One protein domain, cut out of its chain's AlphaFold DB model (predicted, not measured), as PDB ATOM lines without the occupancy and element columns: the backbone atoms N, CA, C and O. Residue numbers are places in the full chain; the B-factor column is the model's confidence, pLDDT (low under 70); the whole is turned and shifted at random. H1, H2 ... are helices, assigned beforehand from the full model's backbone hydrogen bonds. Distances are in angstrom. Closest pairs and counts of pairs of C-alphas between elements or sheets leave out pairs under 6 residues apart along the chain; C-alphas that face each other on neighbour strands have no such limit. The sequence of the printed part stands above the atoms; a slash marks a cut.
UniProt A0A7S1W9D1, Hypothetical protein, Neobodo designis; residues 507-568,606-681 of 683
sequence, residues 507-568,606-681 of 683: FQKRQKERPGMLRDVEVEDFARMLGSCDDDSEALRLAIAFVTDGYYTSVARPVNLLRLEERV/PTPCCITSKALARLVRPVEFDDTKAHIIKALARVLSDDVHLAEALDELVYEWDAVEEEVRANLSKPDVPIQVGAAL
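What this domain is: This is residues 507 to 568 and 606 to 681 of the 683 residues of the protein "Hypothetical protein" of Neobodo designis (UniProt A0A7S1W9D1). Two rows of three helices make a slab two layers deep: the longer H3, H6 and H8 lie side by side with H6 in the middle, and the shorter H2, H5 and H7 cover one face of that row. H1 lies near the last residues of H6, while H9 lies near H3 and H4 is farther out. The printed part has 138 residues with nine named helices, H1 to H9 in chain order, and no named strand; its class is all helix. It is compact, with a radius of gyration of the C-alphas of 13.9 A, and rounded, spanning 35 by 34 by 31 A.

How they stand to each other: H6, residues 626 to 639, touches H3, residues 536 to 549, at a shallow tilt of 3 degrees, the same way; the closest C-alphas, of Leu 540 and Ile 632, are 5.8 A apart. H6 also touches H8, residues 657 to 669, at a shallow tilt of 15 degrees, the same way, closest at C-alphas Lys 634 and Val 664, 5.8 A. H3 and H8 are apart. H5, residues 613 to 620, forms a helical hairpin with H6 at a steep tilt of 38 degrees, closest at C-alphas Val 620 and Lys 629, 5.7 A. H5 touches H2, residues 520 to 530, at a shallow tilt of 32 degrees, only just short of steep, with C-alphas Ala 527 and Leu 619 closest at 4.3 A. H5 touches H7, residues 646 to 650, closest at C-alphas Ala 617 and Ala 649, 3.9 A. H2 and H3 are a helical hairpin that only just touches, with 3 pairs of C-alphas within 8 A, through residues 539 to 542 of H3 alone; C-alphas Leu 530 and Ala 539 are closest at 5.0 A. H1, residues 507 to 513, is close to but not clearly touching H6, its closest C-alphas, Arg 510 and Val 639, 7.3 A apart. H9, residues 677 to 680, is near H3, and is close to but not clearly touching H4, residues 562 to 568, with C-alphas Val 568 and Gly 678 closest at 7.0 A. Every O i to N i+4 pair is within hydrogen-bond range in H1, H2, H3, H7 and H8; the counts are 2 of 3 in H4, 3 of 4 in H5 and 8 of 10 in H6, and H9 is too short for such a pair.

Where its parts are: From first to last C-alpha H6 measures 20.2 A, H3 19.8 A, H8 18.2 A and H2 15.2 A. H1 begins at C-alpha 507, (201.276, 183.232, 217.754), H6 at C-alpha 626, (188.352, 161.518, 210.370), and H9 ends at C-alpha 680, (199.335, 168.221, 199.994).

The domain as a whole: The two C-alphas farthest apart, of Glu 566 and Val 644, are 37.9 A apart. Residues 569 to 605 are not printed, and C-alphas 568 and 606 are 23.4 A apart across the cut. H3 to H4 is a long link of 12 residues. Residues 554 to 568, 606 and 671 to 681 have pLDDT under 70; the mean of the printed part is 80.1.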
ATOM      1  N   PHE A 507     202.639 182.699 217.770       80.44
ATOM      2  CA  PHE A 507     201.276 183.232 217.754       80.44
ATOM      3  C   PHE A 507     201.260 184.764 217.663       80.44
ATOM      4  O   PHE A 507     200.561 185.313 216.815       80.44
ATOM      5  N   GLN A 508     202.079 185.474 218.450       80.12
ATOM      6  CA  GLN A 508     202.192 186.938 218.343       80.12
ATOM      7  C   GLN A 508     202.753 187.405 216.988       80.12
ATOM      8  O   GLN A 508     202.364 188.468 216.500       80.12
ATOM      9  N   LYS A 509     203.647 186.627 216.360       79.19
ATOM     10  CA  LYS A 509     204.146 186.888 215.001       79.19
ATOM     11  C   LYS A 509     203.038 186.689 213.959       79.19
ATOM     12  O   LYS A 509     202.777 187.610 213.187       79.19
ATOM     13  N   ARG A 510     202.323 185.559 214.002       77.62
ATOM     14  CA  ARG A 510     201.178 185.256 213.122       77.62
ATOM     15  C   ARG A 510     200.075 186.305 213.242       77.62
ATOM     16  O   ARG A 510     199.651 186.831 212.225       77.62
ATOM     17  N   GLN A 511     199.685 186.700 214.455       79.81
ATOM     18  CA  GLN A 511     198.698 187.769 214.687       79.81
ATOM     19  C   GLN A 511     199.154 189.149 214.163       79.81
ATOM     20  O   GLN A 511     198.319 189.983 213.826       79.81
ATOM     21  N   LYS A 512     200.467 189.413 214.073       79.00
ATOM     22  CA  LYS A 512     201.009 190.629 213.438       79.00
ATOM     23  C   LYS A 512     200.979 190.575 211.911       79.00
ATOM     24  O   LYS A 512     200.775 191.604 211.276       79.00
ATOM     25  N   GLU A 513     201.226 189.401 211.339       77.94
ATOM     26  CA  GLU A 513     201.275 189.170 209.889       77.94
ATOM     27  C   GLU A 513     199.870 188.956 209.293       77.94
ATOM     28  O   GLU A 513     199.619 189.312 208.143       77.94
ATOM     29  N   ARG A 514     198.935 188.454 210.106       79.94
ATOM     30  CA  ARG A 514     197.518 188.221 209.805       79.94
ATOM     31  C   ARG A 514     196.643 188.901 210.880       79.94
ATOM     32  O   ARG A 514     196.196 188.240 211.816       79.94
ATOM     33  N   PRO A 515     196.426 190.230 210.801       74.56
ATOM     34  CA  PRO A 515     195.712 190.984 211.836       74.56
ATOM     35  C   PRO A 515     194.182 190.828 211.779       74.56
ATOM     36  O   PRO A 515     193.483 191.365 212.639       74.56
ATOM     37  N   GLY A 516     193.641 190.128 210.776       84.00
ATOM     38  CA  GLY A 516     192.248 189.694 210.779       84.00
ATOM     39  C   GLY A 516     192.039 188.501 211.715       84.00
ATOM     40  O   GLY A 516     192.887 187.617 211.811       84.00
ATOM     41  N   MET A 517     190.880 188.438 212.365       87.94
ATOM     42  CA  MET A 517     190.385 187.221 213.010       87.94
ATOM     43  C   MET A 517     189.082 186.832 212.324       87.94
ATOM     44  O   MET A 517     188.220 187.695 212.137       87.94
ATOM     45  N   LEU A 518     188.932 185.561 211.955       89.00
ATOM     46  CA  LEU A 518     187.697 185.072 211.349       89.00
ATOM     47  C   LEU A 518     186.537 185.198 212.357       89.00
ATOM     48  O   LEU A 518     186.627 184.696 213.479       89.00
ATOM     49  N   ARG A 519     185.470 185.918 211.992       89.19
ATOM     50  CA  ARG A 519     184.326 186.194 212.884       89.19
ATOM     51  C   ARG A 519     183.443 184.954 213.018       89.19
ATOM     52  O   ARG A 519     183.386 184.163 212.086       89.19
ATOM     53  N   ASP A 520     182.679 184.816 214.108       89.31
ATOM     54  CA  ASP A 520     181.813 183.637 214.333       89.31
ATOM     55  C   ASP A 520     180.917 183.297 213.124       89.31
ATOM     56  O   ASP A 520     180.839 182.139 212.735       89.31
ATOM     57  N   VAL A 521     180.325 184.304 212.467       89.75
ATOM     58  CA  VAL A 521     179.493 184.118 211.258       89.75
ATOM     59  C   VAL A 521     180.304 183.587 210.068       89.75
ATOM     60  O   VAL A 521     179.827 182.742 209.323       89.75
ATOM     61  N   GLU A 522     181.545 184.043 209.899       90.38
ATOM     62  CA  GLU A 522     182.443 183.572 208.834       90.38
ATOM     63  C   GLU A 522     182.969 182.162 209.133       90.38
ATOM     64  O   GLU A 522     183.148 181.374 208.212       90.38
ATOM     65  N   VAL A 523     183.154 181.818 210.413       93.06
ATOM     66  CA  VAL A 523     183.445 180.449 210.865       93.06
ATOM     67  C   VAL A 523     182.252 179.529 210.590       93.06
ATOM     68  O   VAL A 523     182.448 178.439 210.069       93.06
ATOM     69  N   GLU A 524     181.022 179.952 210.892       92.19
ATOM     70  CA  GLU A 524     179.803 179.172 210.624       92.19
ATOM     71  C   GLU A 524     179.522 179.010 209.123       92.19
ATOM     72  O   GLU A 524     179.141 177.926 208.682       92.19
ATOM     73  N   ASP A 525     179.735 180.055 208.320       91.25
ATOM     74  CA  ASP A 525     179.589 179.987 206.865       91.25
ATOM     75  C   ASP A 525     180.720 179.165 206.210       91.25
ATOM     76  O   ASP A 525     180.464 178.457 205.237       91.25
ATOM     77  N   PHE A 526     181.954 179.192 206.735       92.38
ATOM     78  CA  PHE A 526     183.055 178.334 206.267       92.38
ATOM     79  C   PHE A 526     182.846 176.865 206.665       92.38
ATOM     80  O   PHE A 526     182.964 175.987 205.814       92.38
ATOM     81  N   ALA A 527     182.439 176.594 207.909       93.50
ATOM     82  CA  ALA A 527     182.050 175.260 208.369       93.50
ATOM     83  C   ALA A 527     180.930 174.673 207.493       93.50
ATOM     84  O   ALA A 527     180.991 173.512 207.094       93.50
ATOM     85  N   ARG A 528     179.935 175.494 207.121       92.44
ATOM     86  CA  ARG A 528     178.863 175.082 206.205       92.44
ATOM     87  C   ARG A 528     179.363 174.785 204.792       92.44
ATOM     88  O   ARG A 528     178.805 173.896 204.171       92.44
ATOM     89  N   MET A 529     180.378 175.499 204.294       90.44
ATOM     90  CA  MET A 529     180.987 175.180 202.996       90.44
ATOM     91  C   MET A 529     181.756 173.856 203.042       90.44
ATOM     92  O   MET A 529     181.525 173.020 202.176       90.44
ATOM     93  N   LEU A 530     182.593 173.637 204.067       91.38
ATOM     94  CA  LEU A 530     183.343 172.385 204.254       91.38
ATOM     95  C   LEU A 530     182.405 171.170 204.340       91.38
ATOM     96  O   LEU A 530     182.591 170.207 203.610       91.38
ATOM     97  N   GLY A 531     181.337 171.259 205.143       89.50
ATOM     98  CA  GLY A 531     180.272 170.247 205.213       89.50
ATOM     99  C   GLY A 531     179.258 170.276 204.060       89.50
ATOM    100  O   GLY A 531     178.138 169.797 204.229       89.50
ATOM    101  N   SER A 532     179.595 170.899 202.926       89.62
ATOM    102  CA  SER A 532     178.786 170.889 201.694       89.62
ATOM    103  C   SER A 532     179.583 170.533 200.436       89.62
ATOM    104  O   SER A 532     179.027 170.572 199.341       89.62
ATOM    105  N   CYS A 533     180.867 170.202 200.585       89.25
ATOM    106  CA  CYS A 533     181.657 169.591 199.526       89.25
ATOM    107  C   CYS A 533     181.159 168.158 199.284       89.25
ATOM    108  O   CYS A 533     181.010 167.392 200.233       89.25
ATOM    109  N   ASP A 534     180.937 167.786 198.020       85.38
ATOM    110  CA  ASP A 534     180.557 166.412 197.633       85.38
ATOM    111  C   ASP A 534     181.748 165.422 197.731       85.38
ATOM    112  O   ASP A 534     181.577 164.215 197.562       85.38
ATOM    113  N   ASP A 535     182.961 165.939 197.964       88.88
ATOM    114  CA  ASP A 535     184.235 165.217 198.015       88.88
ATOM    115  C   ASP A 535     185.159 165.836 199.083       88.88
ATOM    116  O   ASP A 535     185.408 167.046 199.095       88.88
ATOM    117  N   ASP A 536     185.722 164.991 199.945       87.44
ATOM    118  CA  ASP A 536     186.729 165.345 200.950       87.44
ATOM    119  C   ASP A 536     187.950 166.058 200.347       87.44
ATOM    120  O   ASP A 536     188.518 166.971 200.957       87.44
ATOM    121  N   SER A 537     188.330 165.699 199.114       86.12
ATOM    122  CA  SER A 537     189.436 166.346 198.409       86.12
ATOM    123  C   SER A 537     189.119 167.807 198.049       86.12
ATOM    124  O   SER A 537     190.028 168.632 197.950       86.12
ATOM    125  N   GLU A 538     187.841 168.185 197.921       88.75
ATOM    126  CA  GLU A 538     187.426 169.588 197.798       88.75
ATOM    127  C   GLU A 538     187.459 170.308 199.155       88.75
ATOM    128  O   GLU A 538     187.993 171.417 199.232       88.75
ATOM    129  N   ALA A 539     186.995 169.671 200.237       89.69
ATOM    130  CA  ALA A 539     187.050 170.241 201.587       89.69
ATOM    131  C   ALA A 539     188.501 170.530 202.029       89.69
ATOM    132  O   ALA A 539     188.810 171.626 202.517       89.69
ATOM    133  N   LEU A 540     189.426 169.596 201.774       90.31
ATOM    134  CA  LEU A 540     190.853 169.781 202.036       90.31
ATOM    135  C   LEU A 540     191.464 170.881 201.149       90.31
ATOM    136  O   LEU A 540     192.176 171.753 201.657       90.31
ATOM    137  N   ARG A 541     191.142 170.922 199.846       87.62
ATOM    138  CA  ARG A 541     191.578 172.015 198.950       87.62
ATOM    139  C   ARG A 541     191.061 173.379 199.408       87.62
ATOM    140  O   ARG A 541     191.808 174.354 199.328       87.62
ATOM    141  N   LEU A 542     189.834 173.465 199.925       89.69
ATOM    142  CA  LEU A 542     189.255 174.703 200.452       89.69
ATOM    143  C   LEU A 542     189.992 175.176 201.720       89.69
ATOM    144  O   LEU A 542     190.293 176.366 201.852       89.69
ATOM    145  N   ALA A 543     190.368 174.251 202.611       90.31
ATOM    146  CA  ALA A 543     191.209 174.548 203.773       90.31
ATOM    147  C   ALA A 543     192.628 175.006 203.371       90.31
ATOM    148  O   ALA A 543     193.108 176.030 203.865       90.31
ATOM    149  N   ILE A 544     193.282 174.313 202.430       88.12
ATOM    150  CA  ILE A 544     194.612 174.684 201.908       88.12
ATOM    151  C   ILE A 544     194.572 176.055 201.219       88.12
ATOM    152  O   ILE A 544     195.476 176.874 201.427       88.12
ATOM    153  N   ALA A 545     193.519 176.344 200.447       85.62
ATOM    154  CA  ALA A 545     193.318 177.643 199.811       85.62
ATOM    155  C   ALA A 545     193.219 178.763 200.858       85.62
ATOM    156  O   ALA A 545     193.956 179.744 200.761       85.62
ATOM    157  N   PHE A 546     192.405 178.591 201.907       89.12
ATOM    158  CA  PHE A 546     192.290 179.566 202.997       89.12
ATOM    159  C   PHE A 546     193.630 179.832 203.710       89.12
ATOM    160  O   PHE A 546     193.951 180.982 204.003       89.12
ATOM    161  N   VAL A 547     194.460 178.808 203.941       86.06
ATOM    162  CA  VAL A 547     195.789 178.986 204.565       86.06
ATOM    163  C   VAL A 547     196.763 179.735 203.650       86.06
ATOM    164  O   VAL A 547     197.513 180.597 204.131       86.06
ATOM    165  N   THR A 548     196.741 179.403 202.354       82.31
ATOM    166  CA  THR A 548     197.673 179.882 201.318       82.31
ATOM    167  C   THR A 548     197.381 181.317 200.893       82.31
ATOM    168  O   THR A 548     198.271 182.164 200.943       82.31
ATOM    169  N   ASP A 549     196.138 181.600 200.509       82.31
ATOM    170  CA  ASP A 549     195.692 182.938 200.111       82.31
ATOM    171  C   ASP A 549     195.436 183.832 201.344       82.31
ATOM    172  O   ASP A 549     195.530 185.056 201.269       82.31
ATOM    173  N   GLY A 550     195.164 183.227 202.506       78.56
ATOM    174  CA  GLY A 550     195.058 183.895 203.804       78.56
ATOM    175  C   GLY A 550     193.729 184.602 204.072       78.56
ATOM    176  O   GLY A 550     193.532 185.084 205.186       78.56
ATOM    177  N   TYR A 551     192.823 184.676 203.096       79.75
ATOM    178  CA  TYR A 551     191.529 185.346 203.217       79.75
ATOM    179  C   TYR A 551     190.348 184.394 203.009       79.75
ATOM    180  O   TYR A 551     190.418 183.412 202.274       79.75
ATOM    181  N   TYR A 552     189.227 184.728 203.645       77.88
ATOM    182  CA  TYR A 552     187.952 184.036 203.502       77.88
ATOM    183  C   TYR A 552     187.042 184.768 202.503       77.88
ATOM    184  O   TYR A 552     186.917 185.994 202.556       77.88
ATOM    185  N   THR A 553     186.369 184.031 201.615       70.56
ATOM    186  CA  THR A 553     185.363 184.579 200.690       70.56
ATOM    187  C   THR A 553     183.996 183.943 200.924       70.56
ATOM    188  O   THR A 553     183.746 182.832 200.470       70.56
ATOM    189  N   SER A 554     183.071 184.682 201.546       62.22
ATOM    190  CA  SER A 554     181.667 184.255 201.709       62.22
ATOM    191  C   SER A 554     180.910 184.099 200.390       62.22
ATOM    192  O   SER A 554     179.890 183.417 200.322       62.22
ATOM    193  N   VAL A 555     181.401 184.725 199.316       58.00
ATOM    194  CA  VAL A 555     180.913 184.441 197.971       58.00
ATOM    195  C   VAL A 555     181.558 183.144 197.500       58.00
ATOM    196  O   VAL A 555     182.639 183.174 196.911       58.00
ATOM    197  N   ALA A 556     180.836 182.039 197.682       46.41
ATOM    198  CA  ALA A 556     181.028 180.795 196.947       46.41
ATOM    199  C   ALA A 556     180.750 181.014 195.446       46.41
ATOM    200  O   ALA A 556     179.777 180.534 194.865       46.41
ATOM    201  N   ARG A 557     181.640 181.761 194.784       49.69
ATOM    202  CA  ARG A 557     182.029 181.377 193.430       49.69
ATOM    203  C   ARG A 557     182.663 179.995 193.586       49.69
ATOM    204  O   ARG A 557     183.436 179.848 194.535       49.69
ATOM    205  N   PRO A 558     182.415 179.028 192.687       47.44
ATOM    206  CA  PRO A 558     183.310 177.885 192.619       47.44
ATOM    207  C   PRO A 558     184.723 178.456 192.494       47.44
ATOM    208  O   PRO A 558     184.993 179.279 191.607       47.44
ATOM    209  N   VAL A 559     185.598 178.100 193.437       48.66
ATOM    210  CA  VAL A 559     187.024 178.351 193.263       48.66
ATOM    211  C   VAL A 559     187.349 177.658 191.952       48.66
ATOM    212  O   VAL A 559     187.094 176.466 191.812       48.66
ATOM    213  N   ASN A 560     187.814 178.400 190.944       45.53
ATOM    214  CA  ASN A 560     188.249 177.761 189.709       45.53
ATOM    215  C   ASN A 560     189.478 176.932 190.090       45.53
ATOM    216  O   ASN A 560     190.570 177.485 190.166       45.53
ATOM    217  N   LEU A 561     189.281 175.645 190.387       46.84
ATOM    218  CA  LEU A 561     190.315 174.710 190.849       46.84
ATOM    219  C   LEU A 561     191.452 174.611 189.819       46.84
ATOM    220  O   LEU A 561     192.625 174.600 190.183       46.84
ATOM    221  N   LEU A 562     191.088 174.769 188.541       44.69
ATOM    222  CA  LEU A 562     191.949 175.099 187.400       44.69
ATOM    223  C   LEU A 562     193.050 176.134 187.705       44.69
ATOM    224  O   LEU A 562     194.119 176.061 187.123       44.69
ATOM    225  N   ARG A 563     192.821 177.093 188.609       50.03
ATOM    226  CA  ARG A 563     193.764 178.167 188.959       50.03
ATOM    227  C   ARG A 563     194.760 177.788 190.063       50.03
ATOM    228  O   ARG A 563     195.784 178.456 190.202       50.03
ATOM    229  N   LEU A 564     194.478 176.734 190.836       45.06
ATOM    230  CA  LEU A 564     195.516 176.016 191.583       45.06
ATOM    231  C   LEU A 564     196.307 175.126 190.619       45.06
ATOM    232  O   LEU A 564     197.530 175.160 190.653       45.06
ATOM    233  N   GLU A 565     195.637 174.408 189.710       48.97
ATOM    234  CA  GLU A 565     196.321 173.568 188.716       48.97
ATOM    235  C   GLU A 565     197.260 174.356 187.787       48.97
ATOM    236  O   GLU A 565     198.364 173.891 187.515       48.97
ATOM    237  N   GLU A 566     196.856 175.542 187.314       50.91
ATOM    238  CA  GLU A 566     197.710 176.461 186.544       50.91
ATOM    239  C   GLU A 566     198.977 176.808 187.341       50.91
ATOM    240  O   GLU A 566     200.079 176.664 186.824       50.91
ATOM    241  N   ARG A 567     198.841 177.167 188.625       48.69
ATOM    242  CA  ARG A 567     199.980 177.494 189.504       48.69
ATOM    243  C   ARG A 567     200.871 176.298 189.844       48.69
ATOM    244  O   ARG A 567     202.059 176.496 190.078       48.69
ATOM    245  N   VAL A 568     200.325 175.082 189.891       49.12
ATOM    246  CA  VAL A 568     201.120 173.853 190.052       49.12
ATOM    247  C   VAL A 568     201.909 173.565 188.768       49.12
ATOM    248  O   VAL A 568     203.089 173.240 188.845       49.12
ATOM    249  N   PRO A 606     191.398 191.988 200.772       67.88
ATOM    250  CA  PRO A 606     190.969 191.288 201.972       67.88
ATOM    251  C   PRO A 606     192.155 191.061 202.913       67.88
ATOM    252  O   PRO A 606     193.193 190.529 202.519       67.88
ATOM    253  N   THR A 607     191.998 191.489 204.164       72.75
ATOM    254  CA  THR A 607     193.012 191.334 205.208       72.75
ATOM    255  C   THR A 607     193.271 189.848 205.476       72.75
ATOM    256  O   THR A 607     192.299 189.113 205.660       72.75
ATOM    257  N   PRO A 608     194.536 189.395 205.571       81.62
ATOM    258  CA  PRO A 608     194.833 188.032 205.988       81.62
ATOM    259  C   PRO A 608     194.318 187.746 207.406       81.62
ATOM    260  O   PRO A 608     194.530 188.546 208.326       81.62
ATOM    261  N   CYS A 609     193.660 186.599 207.574       85.50
ATOM    262  CA  CYS A 609     193.003 186.183 208.808       85.50
ATOM    263  C   CYS A 609     193.723 185.020 209.507       85.50
ATOM    264  O   CYS A 609     194.239 184.105 208.864       85.50
ATOM    265  N   CYS A 610     193.675 185.038 210.838       90.00
ATOM    266  CA  CYS A 610     193.844 183.870 211.699       90.00
ATOM    267  C   CYS A 610     192.481 183.282 212.106       90.00
ATOM    268  O   CYS A 610     191.431 183.917 211.954       90.00
ATOM    269  N   ILE A 611     192.520 182.080 212.682       92.31
ATOM    270  CA  ILE A 611     191.405 181.445 213.400       92.31
ATOM    271  C   ILE A 611     191.851 181.090 214.823       92.31
ATOM    272  O   ILE A 611     193.024 180.798 215.051       92.31
ATOM    273  N   THR A 612     190.921 181.046 215.773       93.00
ATOM    274  CA  THR A 612     191.194 180.473 217.102       93.00
ATOM    275  C   THR A 612     191.117 178.947 217.058       93.00
ATOM    276  O   THR A 612     190.438 178.371 216.205       93.00
ATOM    277  N   SER A 613     191.736 178.267 218.021       91.94
ATOM    278  CA  SER A 613     191.600 176.808 218.184       91.94
ATOM    279  C   SER A 613     190.142 176.371 218.400       91.94
ATOM    280  O   SER A 613     189.706 175.339 217.892       91.94
ATOM    281  N   LYS A 614     189.333 177.225 219.038       93.31
ATOM    282  CA  LYS A 614     187.883 177.029 219.192       93.31
ATOM    283  C   LYS A 614     187.097 177.207 217.886       93.31
ATOM    284  O   LYS A 614     186.051 176.584 217.708       93.31
ATOM    285  N   ALA A 615     187.571 178.058 216.976       93.69
ATOM    286  CA  ALA A 615     187.011 178.157 215.632       93.69
ATOM    287  C   ALA A 615     187.369 176.916 214.801       93.69
ATOM    288  O   ALA A 615     186.490 176.383 214.132       93.69
ATOM    289  N   LEU A 616     188.604 176.405 214.914       95.31
ATOM    290  CA  LEU A 616     189.038 175.175 214.242       95.31
ATOM    291  C   LEU A 616     188.118 173.984 214.563       95.31
ATOM    292  O   LEU A 616     187.613 173.356 213.637       95.31
ATOM    293  N   ALA A 617     187.796 173.747 215.839       93.38
ATOM    294  CA  ALA A 617     186.853 172.696 216.247       93.38
ATOM    295  C   ALA A 617     185.494 172.772 215.514       93.38
ATOM    296  O   ALA A 617     184.942 171.763 215.083       93.38
ATOM    297  N   ARG A 618     184.962 173.987 215.310       95.12
ATOM    298  CA  ARG A 618     183.699 174.202 214.578       95.12
ATOM    299  C   ARG A 618     183.823 173.994 213.066       95.12
ATOM    300  O   ARG A 618     182.837 173.601 212.455       95.12
ATOM    301  N   LEU A 619     184.984 174.289 212.474       94.56
ATOM    302  CA  LEU A 619     185.255 174.070 211.045       94.56
ATOM    303  C   LEU A 619     185.391 172.581 210.708       94.56
ATOM    304  O   LEU A 619     185.044 172.178 209.605       94.56
ATOM    305  N   VAL A 620     185.892 171.788 211.658       94.50
ATOM    306  CA  VAL A 620     186.204 170.360 211.490       94.50
ATOM    307  C   VAL A 620     184.986 169.463 211.740       94.50
ATOM    308  O   VAL A 620     184.764 168.519 210.989       94.50
ATOM    309  N   ARG A 621     184.144 169.789 212.731       94.50
ATOM    310  CA  ARG A 621     182.927 169.029 213.084       94.50
ATOM    311  C   ARG A 621     181.995 168.613 211.921       94.50
ATOM    312  O   ARG A 621     181.441 167.522 212.015       94.50
ATOM    313  N   PRO A 622     181.726 169.435 210.883       92.38
ATOM    314  CA  PRO A 622     180.803 169.061 209.807       92.38
ATOM    315  C   PRO A 622     181.436 168.202 208.696       92.38
ATOM    316  O   PRO A 622     180.739 167.873 207.744       92.38
ATOM    317  N   VAL A 623     182.726 167.862 208.789       92.31
ATOM    318  CA  VAL A 623     183.397 166.914 207.885       92.31
ATOM    319  C   VAL A 623     183.122 165.494 208.386       92.31
ATOM    320  O   VAL A 623     183.280 165.229 209.577       92.31
ATOM    321  N   GLU A 624     182.693 164.576 207.513       89.12
ATOM    322  CA  GLU A 624     182.250 163.241 207.952       89.12
ATOM    323  C   GLU A 624     183.414 162.286 208.285       89.12
ATOM    324  O   GLU A 624     183.311 161.523 209.248       89.12
ATOM    325  N   PHE A 625     184.523 162.344 207.540       90.38
ATOM    326  CA  PHE A 625     185.638 161.391 207.643       90.38
ATOM    327  C   PHE A 625     186.812 161.925 208.480       90.38
ATOM    328  O   PHE A 625     187.278 163.050 208.286       90.38
ATOM    329  N   ASP A 626     187.324 161.103 209.402       89.50
ATOM    330  CA  ASP A 626     188.352 161.518 210.370       89.50
ATOM    331  C   ASP A 626     189.730 161.766 209.747       89.50
ATOM    332  O   ASP A 626     190.422 162.687 210.178       89.50
ATOM    333  N   ASP A 627     190.109 161.025 208.706       91.50
ATOM    334  CA  ASP A 627     191.360 161.258 207.972       91.50
ATOM    335  C   ASP A 627     191.362 162.687 207.395       91.50
ATOM    336  O   ASP A 627     192.291 163.478 207.586       91.50
ATOM    337  N   THR A 628     190.245 163.078 206.781       91.81
ATOM    338  CA  THR A 628     190.032 164.404 206.193       91.81
ATOM    339  C   THR A 628     189.968 165.494 207.263       91.81
ATOM    340  O   THR A 628     190.593 166.547 207.102       91.81
ATOM    341  N   LYS A 629     189.316 165.239 208.409       94.31
ATOM    342  CA  LYS A 629     189.411 166.111 209.596       94.31
ATOM    343  C   LYS A 629     190.864 166.300 210.040       94.31
ATOM    344  O   LYS A 629     191.275 167.436 210.270       94.31
ATOM    345  N   ALA A 630     191.649 165.227 210.141       92.00
ATOM    346  CA  ALA A 630     193.046 165.274 210.559       92.00
ATOM    347  C   ALA A 630     193.903 166.097 209.584       92.00
ATOM    348  O   ALA A 630     194.666 166.964 210.019       92.00
ATOM    349  N   HIS A 631     193.737 165.914 208.272       91.56
ATOM    350  CA  HIS A 631     194.411 166.730 207.258       91.56
ATOM    351  C   HIS A 631     193.989 168.212 207.313       91.56
ATOM    352  O   HIS A 631     194.849 169.097 207.243       91.56
ATOM    353  N   ILE A 632     192.702 168.512 207.527       93.00
ATOM    354  CA  ILE A 632     192.198 169.887 207.698       93.00
ATOM    355  C   ILE A 632     192.756 170.532 208.980       93.00
ATOM    356  O   ILE A 632     193.197 171.683 208.936       93.00
ATOM    357  N   ILE A 633     192.827 169.800 210.099       94.25
ATOM    358  CA  ILE A 633     193.477 170.243 211.346       94.25
ATOM    359  C   ILE A 633     194.955 170.581 211.094       94.25
ATOM    360  O   ILE A 633     195.402 171.677 211.442       94.25
ATOM    361  N   LYS A 634     195.711 169.680 210.450       92.12
ATOM    362  CA  LYS A 634     197.142 169.861 210.137       92.12
ATOM    363  C   LYS A 634     197.391 171.073 209.232       92.12
ATOM    364  O   LYS A 634     198.322 171.843 209.478       92.12
ATOM    365  N   ALA A 635     196.539 171.294 208.229       90.19
ATOM    366  CA  ALA A 635     196.612 172.466 207.357       90.19
ATOM    367  C   ALA A 635     196.315 173.769 208.124       90.19
ATOM    368  O   ALA A 635     197.127 174.703 208.131       90.19
ATOM    369  N   LEU A 636     195.170 173.828 208.814       91.62
ATOM    370  CA  LEU A 636     194.698 175.023 209.518       91.62
ATOM    371  C   LEU A 636     195.533 175.370 210.766       91.62
ATOM    372  O   LEU A 636     195.547 176.530 211.182       91.62
ATOM    373  N   ALA A 637     196.317 174.433 211.308       90.06
ATOM    374  CA  ALA A 637     197.268 174.684 212.396       90.06
ATOM    375  C   ALA A 637     198.255 175.834 212.112       90.06
ATOM    376  O   ALA A 637     198.726 176.504 213.037       90.06
ATOM    377  N   ARG A 638     198.556 176.114 210.835       85.19
ATOM    378  CA  ARG A 638     199.429 177.232 210.432       85.19
ATOM    379  C   ARG A 638     198.782 178.611 210.608       85.19
ATOM    380  O   ARG A 638     199.505 179.593 210.731       85.19
ATOM    381  N   VAL A 639     197.450 178.696 210.667       89.12
ATOM    382  CA  VAL A 639     196.691 179.955 210.843       89.12
ATOM    383  C   VAL A 639     196.015 180.076 212.212       89.12
ATOM    384  O   VAL A 639     195.217 180.987 212.430       89.12
ATOM    385  N   LEU A 640     196.362 179.191 213.153       91.25
ATOM    386  CA  LEU A 640     195.948 179.302 214.549       91.25
ATOM    387  C   LEU A 640     196.545 180.545 215.225       91.25
ATOM    388  O   LEU A 640     197.749 180.801 215.129       91.25
ATOM    389  N   SER A 641     195.707 181.271 215.967       88.44
ATOM    390  CA  SER A 641     196.097 182.364 216.866       88.44
ATOM    391  C   SER A 641     196.449 181.921 218.289       88.44
ATOM    392  O   SER A 641     196.992 182.732 219.040       88.44
ATOM    393  N   ASP A 642     196.110 180.682 218.654       89.06
ATOM    394  CA  ASP A 642     196.187 180.105 220.000       89.06
ATOM    395  C   ASP A 642     196.094 178.564 219.956       89.06
ATOM    396  O   ASP A 642     195.575 177.999 218.993       89.06
ATOM    397  N   ASP A 643     196.569 177.886 221.011       89.31
ATOM    398  CA  ASP A 643     196.445 176.432 221.240       89.31
ATOM    399  C   ASP A 643     195.487 176.060 222.397       89.31
ATOM    400  O   ASP A 643     195.313 174.883 222.708       89.31
ATOM    401  N   VAL A 644     194.823 177.046 223.019       88.81
ATOM    402  CA  VAL A 644     194.061 176.903 224.282       88.81
ATOM    403  C   VAL A 644     192.925 175.874 224.214       88.81
ATOM    404  O   VAL A 644     192.692 175.157 225.184       88.81
ATOM    405  N   HIS A 645     192.226 175.799 223.083       88.50
ATOM    406  CA  HIS A 645     191.121 174.871 222.827       88.50
ATOM    407  C   HIS A 645     191.484 173.844 221.743       88.50
ATOM    408  O   HIS A 645     190.591 173.301 221.102       88.50
ATOM    409  N   LEU A 646     192.776 173.568 221.507       90.12
ATOM    410  CA  LEU A 646     193.189 172.606 220.475       90.12
ATOM    411  C   LEU A 646     192.661 171.190 220.764       90.12
ATOM    412  O   LEU A 646     192.273 170.493 219.833       90.12
ATOM    413  N   ALA A 647     192.557 170.814 222.043       90.25
ATOM    414  CA  ALA A 647     191.904 169.574 222.460       90.25
ATOM    415  C   ALA A 647     190.451 169.485 221.947       90.25
ATOM    416  O   ALA A 647     190.100 168.478 221.355       90.25
ATOM    417  N   GLU A 648     189.655 170.568 222.022       91.69
ATOM    418  CA  GLU A 648     188.266 170.590 221.505       91.69
ATOM    419  C   GLU A 648     188.183 170.333 219.984       91.69
ATOM    420  O   GLU A 648     187.105 170.022 219.489       91.69
ATOM    421  N   ALA A 649     189.280 170.502 219.232       89.75
ATOM    422  CA  ALA A 649     189.348 170.195 217.801       89.75
ATOM    423  C   ALA A 649     189.876 168.777 217.516       89.75
ATOM    424  O   ALA A 649     189.510 168.188 216.505       89.75
ATOM    425  N   LEU A 650     190.720 168.235 218.400       90.94
ATOM    426  CA  LEU A 650     191.231 166.862 218.333       90.94
ATOM    427  C   LEU A 650     190.201 165.845 218.856       90.94
ATOM    428  O   LEU A 650     190.122 164.747 218.319       90.94
ATOM    429  N   ASP A 651     189.361 166.234 219.821       92.38
ATOM    430  CA  ASP A 651     188.228 165.455 220.353       92.38
ATOM    431  C   ASP A 651     187.139 165.158 219.289       92.38
ATOM    432  O   ASP A 651     186.246 164.345 219.524       92.38
ATOM    433  N   GLU A 652     187.186 165.813 218.120       90.38
ATOM    434  CA  GLU A 652     186.307 165.538 216.967       90.38
ATOM    435  C   GLU A 652     186.822 164.372 216.086       90.38
ATOM    436  O   GLU A 652     186.131 163.984 215.140       90.38
ATOM    437  N   LEU A 653     188.012 163.818 216.378       88.75
ATOM    438  CA  LEU A 653     188.605 162.632 215.738       88.75
ATOM    439  C   LEU A 653     188.323 161.369 216.573       88.75
ATOM    440  O   LEU A 653     188.497 161.381 217.791       88.75
ATOM    441  N   VAL A 654     187.968 160.243 215.942       85.62
ATOM    442  CA  VAL A 654     187.789 158.951 216.639       85.62
ATOM    443  C   VAL A 654     189.101 158.146 216.711       85.62
ATOM    444  O   VAL A 654     189.228 157.246 217.545       85.62
ATOM    445  N   TYR A 655     190.095 158.461 215.874       82.62
ATOM    446  CA  TYR A 655     191.413 157.812 215.831       82.62
ATOM    447  C   TYR A 655     192.551 158.804 215.510       82.62
ATOM    448  O   TYR A 655     192.322 159.984 215.269       82.62
ATOM    449  N   GLU A 656     193.800 158.332 215.614       77.69
ATOM    450  CA  GLU A 656     195.063 159.066 215.368       77.69
ATOM    451  C   GLU A 656     195.334 160.352 216.181       77.69
ATOM    452  O   GLU A 656     196.372 160.985 215.983       77.69
ATOM    453  N   TRP A 657     194.475 160.704 217.146       86.56
ATOM    454  CA  TRP A 657     194.562 161.932 217.958       86.56
ATOM    455  C   TRP A 657     195.984 162.276 218.466       86.56
ATOM    456  O   TRP A 657     196.425 163.406 218.263       86.56
ATOM    457  N   ASP A 658     196.731 161.312 219.030       83.50
ATOM    458  CA  ASP A 658     198.122 161.474 219.497       83.50
ATOM    459  C   ASP A 658     199.061 161.985 218.381       83.50
ATOM    460  O   ASP A 658     199.819 162.937 218.574       83.50
ATOM    461  N   ALA A 659     198.998 161.366 217.196       85.62
ATOM    462  CA  ALA A 659     199.883 161.661 216.068       85.62
ATOM    463  C   ALA A 659     199.531 162.999 215.399       85.62
ATOM    464  O   ALA A 659     200.418 163.762 215.008       85.62
ATOM    465  N   VAL A 660     198.235 163.319 215.312       87.69
ATOM    466  CA  VAL A 660     197.772 164.635 214.851       87.69
ATOM    467  C   VAL A 660     198.186 165.722 215.848       87.69
ATOM    468  O   VAL A 660     198.652 166.784 215.433       87.69
ATOM    469  N   GLU A 661     198.084 165.466 217.155       88.81
ATOM    470  CA  GLU A 661     198.485 166.413 218.197       88.81
ATOM    471  C   GLU A 661     199.995 166.711 218.172       88.81
ATOM    472  O   GLU A 661     200.396 167.875 218.288       88.81
ATOM    473  N   GLU A 662     200.836 165.689 217.986       85.19
ATOM    474  CA  GLU A 662     202.290 165.838 217.854       85.19
ATOM    475  C   GLU A 662     202.663 166.677 216.618       85.19
ATOM    476  O   GLU A 662     203.362 167.691 216.744       85.19
ATOM    477  N   GLU A 663     202.121 166.344 215.441       84.62
ATOM    478  CA  GLU A 663     202.403 167.072 214.198       84.62
ATOM    479  C   GLU A 663     201.906 168.531 214.253       84.62
ATOM    480  O   GLU A 663     202.610 169.462 213.843       84.62
ATOM    481  N   VAL A 664     200.721 168.771 214.826       86.88
ATOM    482  CA  VAL A 664     200.197 170.129 215.042       86.88
ATOM    483  C   VAL A 664     201.099 170.914 215.992       86.88
ATOM    484  O   VAL A 664     201.449 172.058 215.690       86.88
ATOM    485  N   ARG A 665     201.541 170.333 217.114       83.94
ATOM    486  CA  ARG A 665     202.453 171.012 218.053       83.94
ATOM    487  C   ARG A 665     203.813 171.322 217.427       83.94
ATOM    488  O   ARG A 665     204.359 172.396 217.709       83.94
ATOM    489  N   ALA A 666     204.324 170.466 216.544       80.50
ATOM    490  CA  ALA A 666     205.509 170.761 215.743       80.50
ATOM    491  C   ALA A 666     205.258 171.950 214.789       80.50
ATOM    492  O   ALA A 666     206.024 172.915 214.786       80.50
ATOM    493  N   ASN A 667     204.140 171.953 214.054       79.75
ATOM    494  CA  ASN A 667     203.743 173.033 213.135       79.75
ATOM    495  C   ASN A 667     203.404 174.375 213.833       79.75
ATOM    496  O   ASN A 667     203.510 175.445 213.223       79.75
ATOM    497  N   LEU A 668     203.033 174.353 215.115       80.56
ATOM    498  CA  LEU A 668     202.898 175.547 215.966       80.56
ATOM    499  C   LEU A 668     204.250 176.072 216.482       80.56
ATOM    500  O   LEU A 668     204.399 177.266 216.754       80.56
ATOM    501  N   SER A 669     205.236 175.187 216.637       74.62
ATOM    502  CA  SER A 669     206.571 175.523 217.152       74.62
ATOM    503  C   SER A 669     207.523 176.009 216.048       74.62
ATOM    504  O   SER A 669     208.423 176.805 216.321       74.62
ATOM    505  N   LYS A 670     207.286 175.602 214.795       73.75
ATOM    506  CA  LYS A 670     208.009 176.061 213.598       73.75
ATOM    507  C   LYS A 670     207.581 177.490 213.185       73.75
ATOM    508  O   LYS A 670     206.393 177.818 213.269       73.75
ATOM    509  N   PRO A 671     208.510 178.355 212.727       62.97
ATOM    510  CA  PRO A 671     208.163 179.647 212.132       62.97
ATOM    511  C   PRO A 671     207.449 179.450 210.783       62.97
ATOM    512  O   PRO A 671     207.633 178.430 210.126       62.97
ATOM    513  N   ASP A 672     206.653 180.432 210.352       61.78
ATOM    514  CA  ASP A 672     205.879 180.350 209.103       61.78
ATOM    515  C   ASP A 672     206.768 180.155 207.861       61.78
ATOM    516  O   ASP A 672     207.408 181.087 207.371       61.78
ATOM    517  N   VAL A 673     206.746 178.929 207.330       55.31
ATOM    518  CA  VAL A 673     207.276 178.550 206.015       55.31
ATOM    519  C   VAL A 673     206.097 178.469 205.030       55.31
ATOM    520  O   VAL A 673     205.084 177.836 205.367       55.31
ATOM    521  N   PRO A 674     206.185 179.078 203.829       49.91
ATOM    522  CA  PRO A 674     205.128 178.986 202.822       49.91
ATOM    523  C   PRO A 674     204.858 177.528 202.425       49.91
ATOM    524  O   PRO A 674     205.773 176.706 202.364       49.91
ATOM    525  N   ILE A 675     203.593 177.200 202.159       46.12
ATOM    526  CA  ILE A 675     203.195 175.854 201.733       46.12
ATOM    527  C   ILE A 675     203.710 175.599 200.311       46.12
ATOM    528  O   ILE A 675     203.355 176.322 199.381       46.12
ATOM    529  N   GLN A 676     204.500 174.538 200.131       44.94
ATOM    530  CA  GLN A 676     204.682 173.921 198.817       44.94
ATOM    531  C   GLN A 676     203.454 173.052 198.540       44.94
ATOM    532  O   GLN A 676     203.290 171.993 199.137       44.94
ATOM    533  N   VAL A 677     202.564 173.548 197.678       41.91
ATOM    534  CA  VAL A 677     201.197 173.019 197.511       41.91
ATOM    535  C   VAL A 677     201.164 171.574 196.988       41.91
ATOM    536  O   VAL A 677     200.251 170.840 197.344       41.91
ATOM    537  N   GLY A 678     202.173 171.137 196.221       42.03
ATOM    538  CA  GLY A 678     202.230 169.777 195.661       42.03
ATOM    539  C   GLY A 678     202.163 168.664 196.714       42.03
ATOM    540  O   GLY A 678     201.324 167.779 196.609       42.03
ATOM    541  N   ALA A 679     202.933 168.777 197.803       42.34
ATOM    542  CA  ALA A 679     203.011 167.749 198.851       42.34
ATOM    543  C   ALA A 679     201.716 167.563 199.680       42.34
ATOM    544  O   ALA A 679     201.681 166.729 200.579       42.34
ATOM    545  N   ALA A 680     200.671 168.353 199.408       40.72
ATOM    546  CA  ALA A 680     199.335 168.221 199.994       40.72
ATOM    547  C   ALA A 680     198.237 167.973 198.933       40.72
ATOM    548  O   ALA A 680     197.057 168.089 199.251       40.72
ATOM    549  N   LEU A 681     198.627 167.681 197.683       41.81
ATOM    550  CA  LEU A 681     197.751 167.329 196.555       41.81
ATOM    551  C   LEU A 681     198.157 166.019 195.848       41.81
ATOM    552  O   LEU A 681     197.477 165.613 194.911       41.81
TER     553      LEU A 681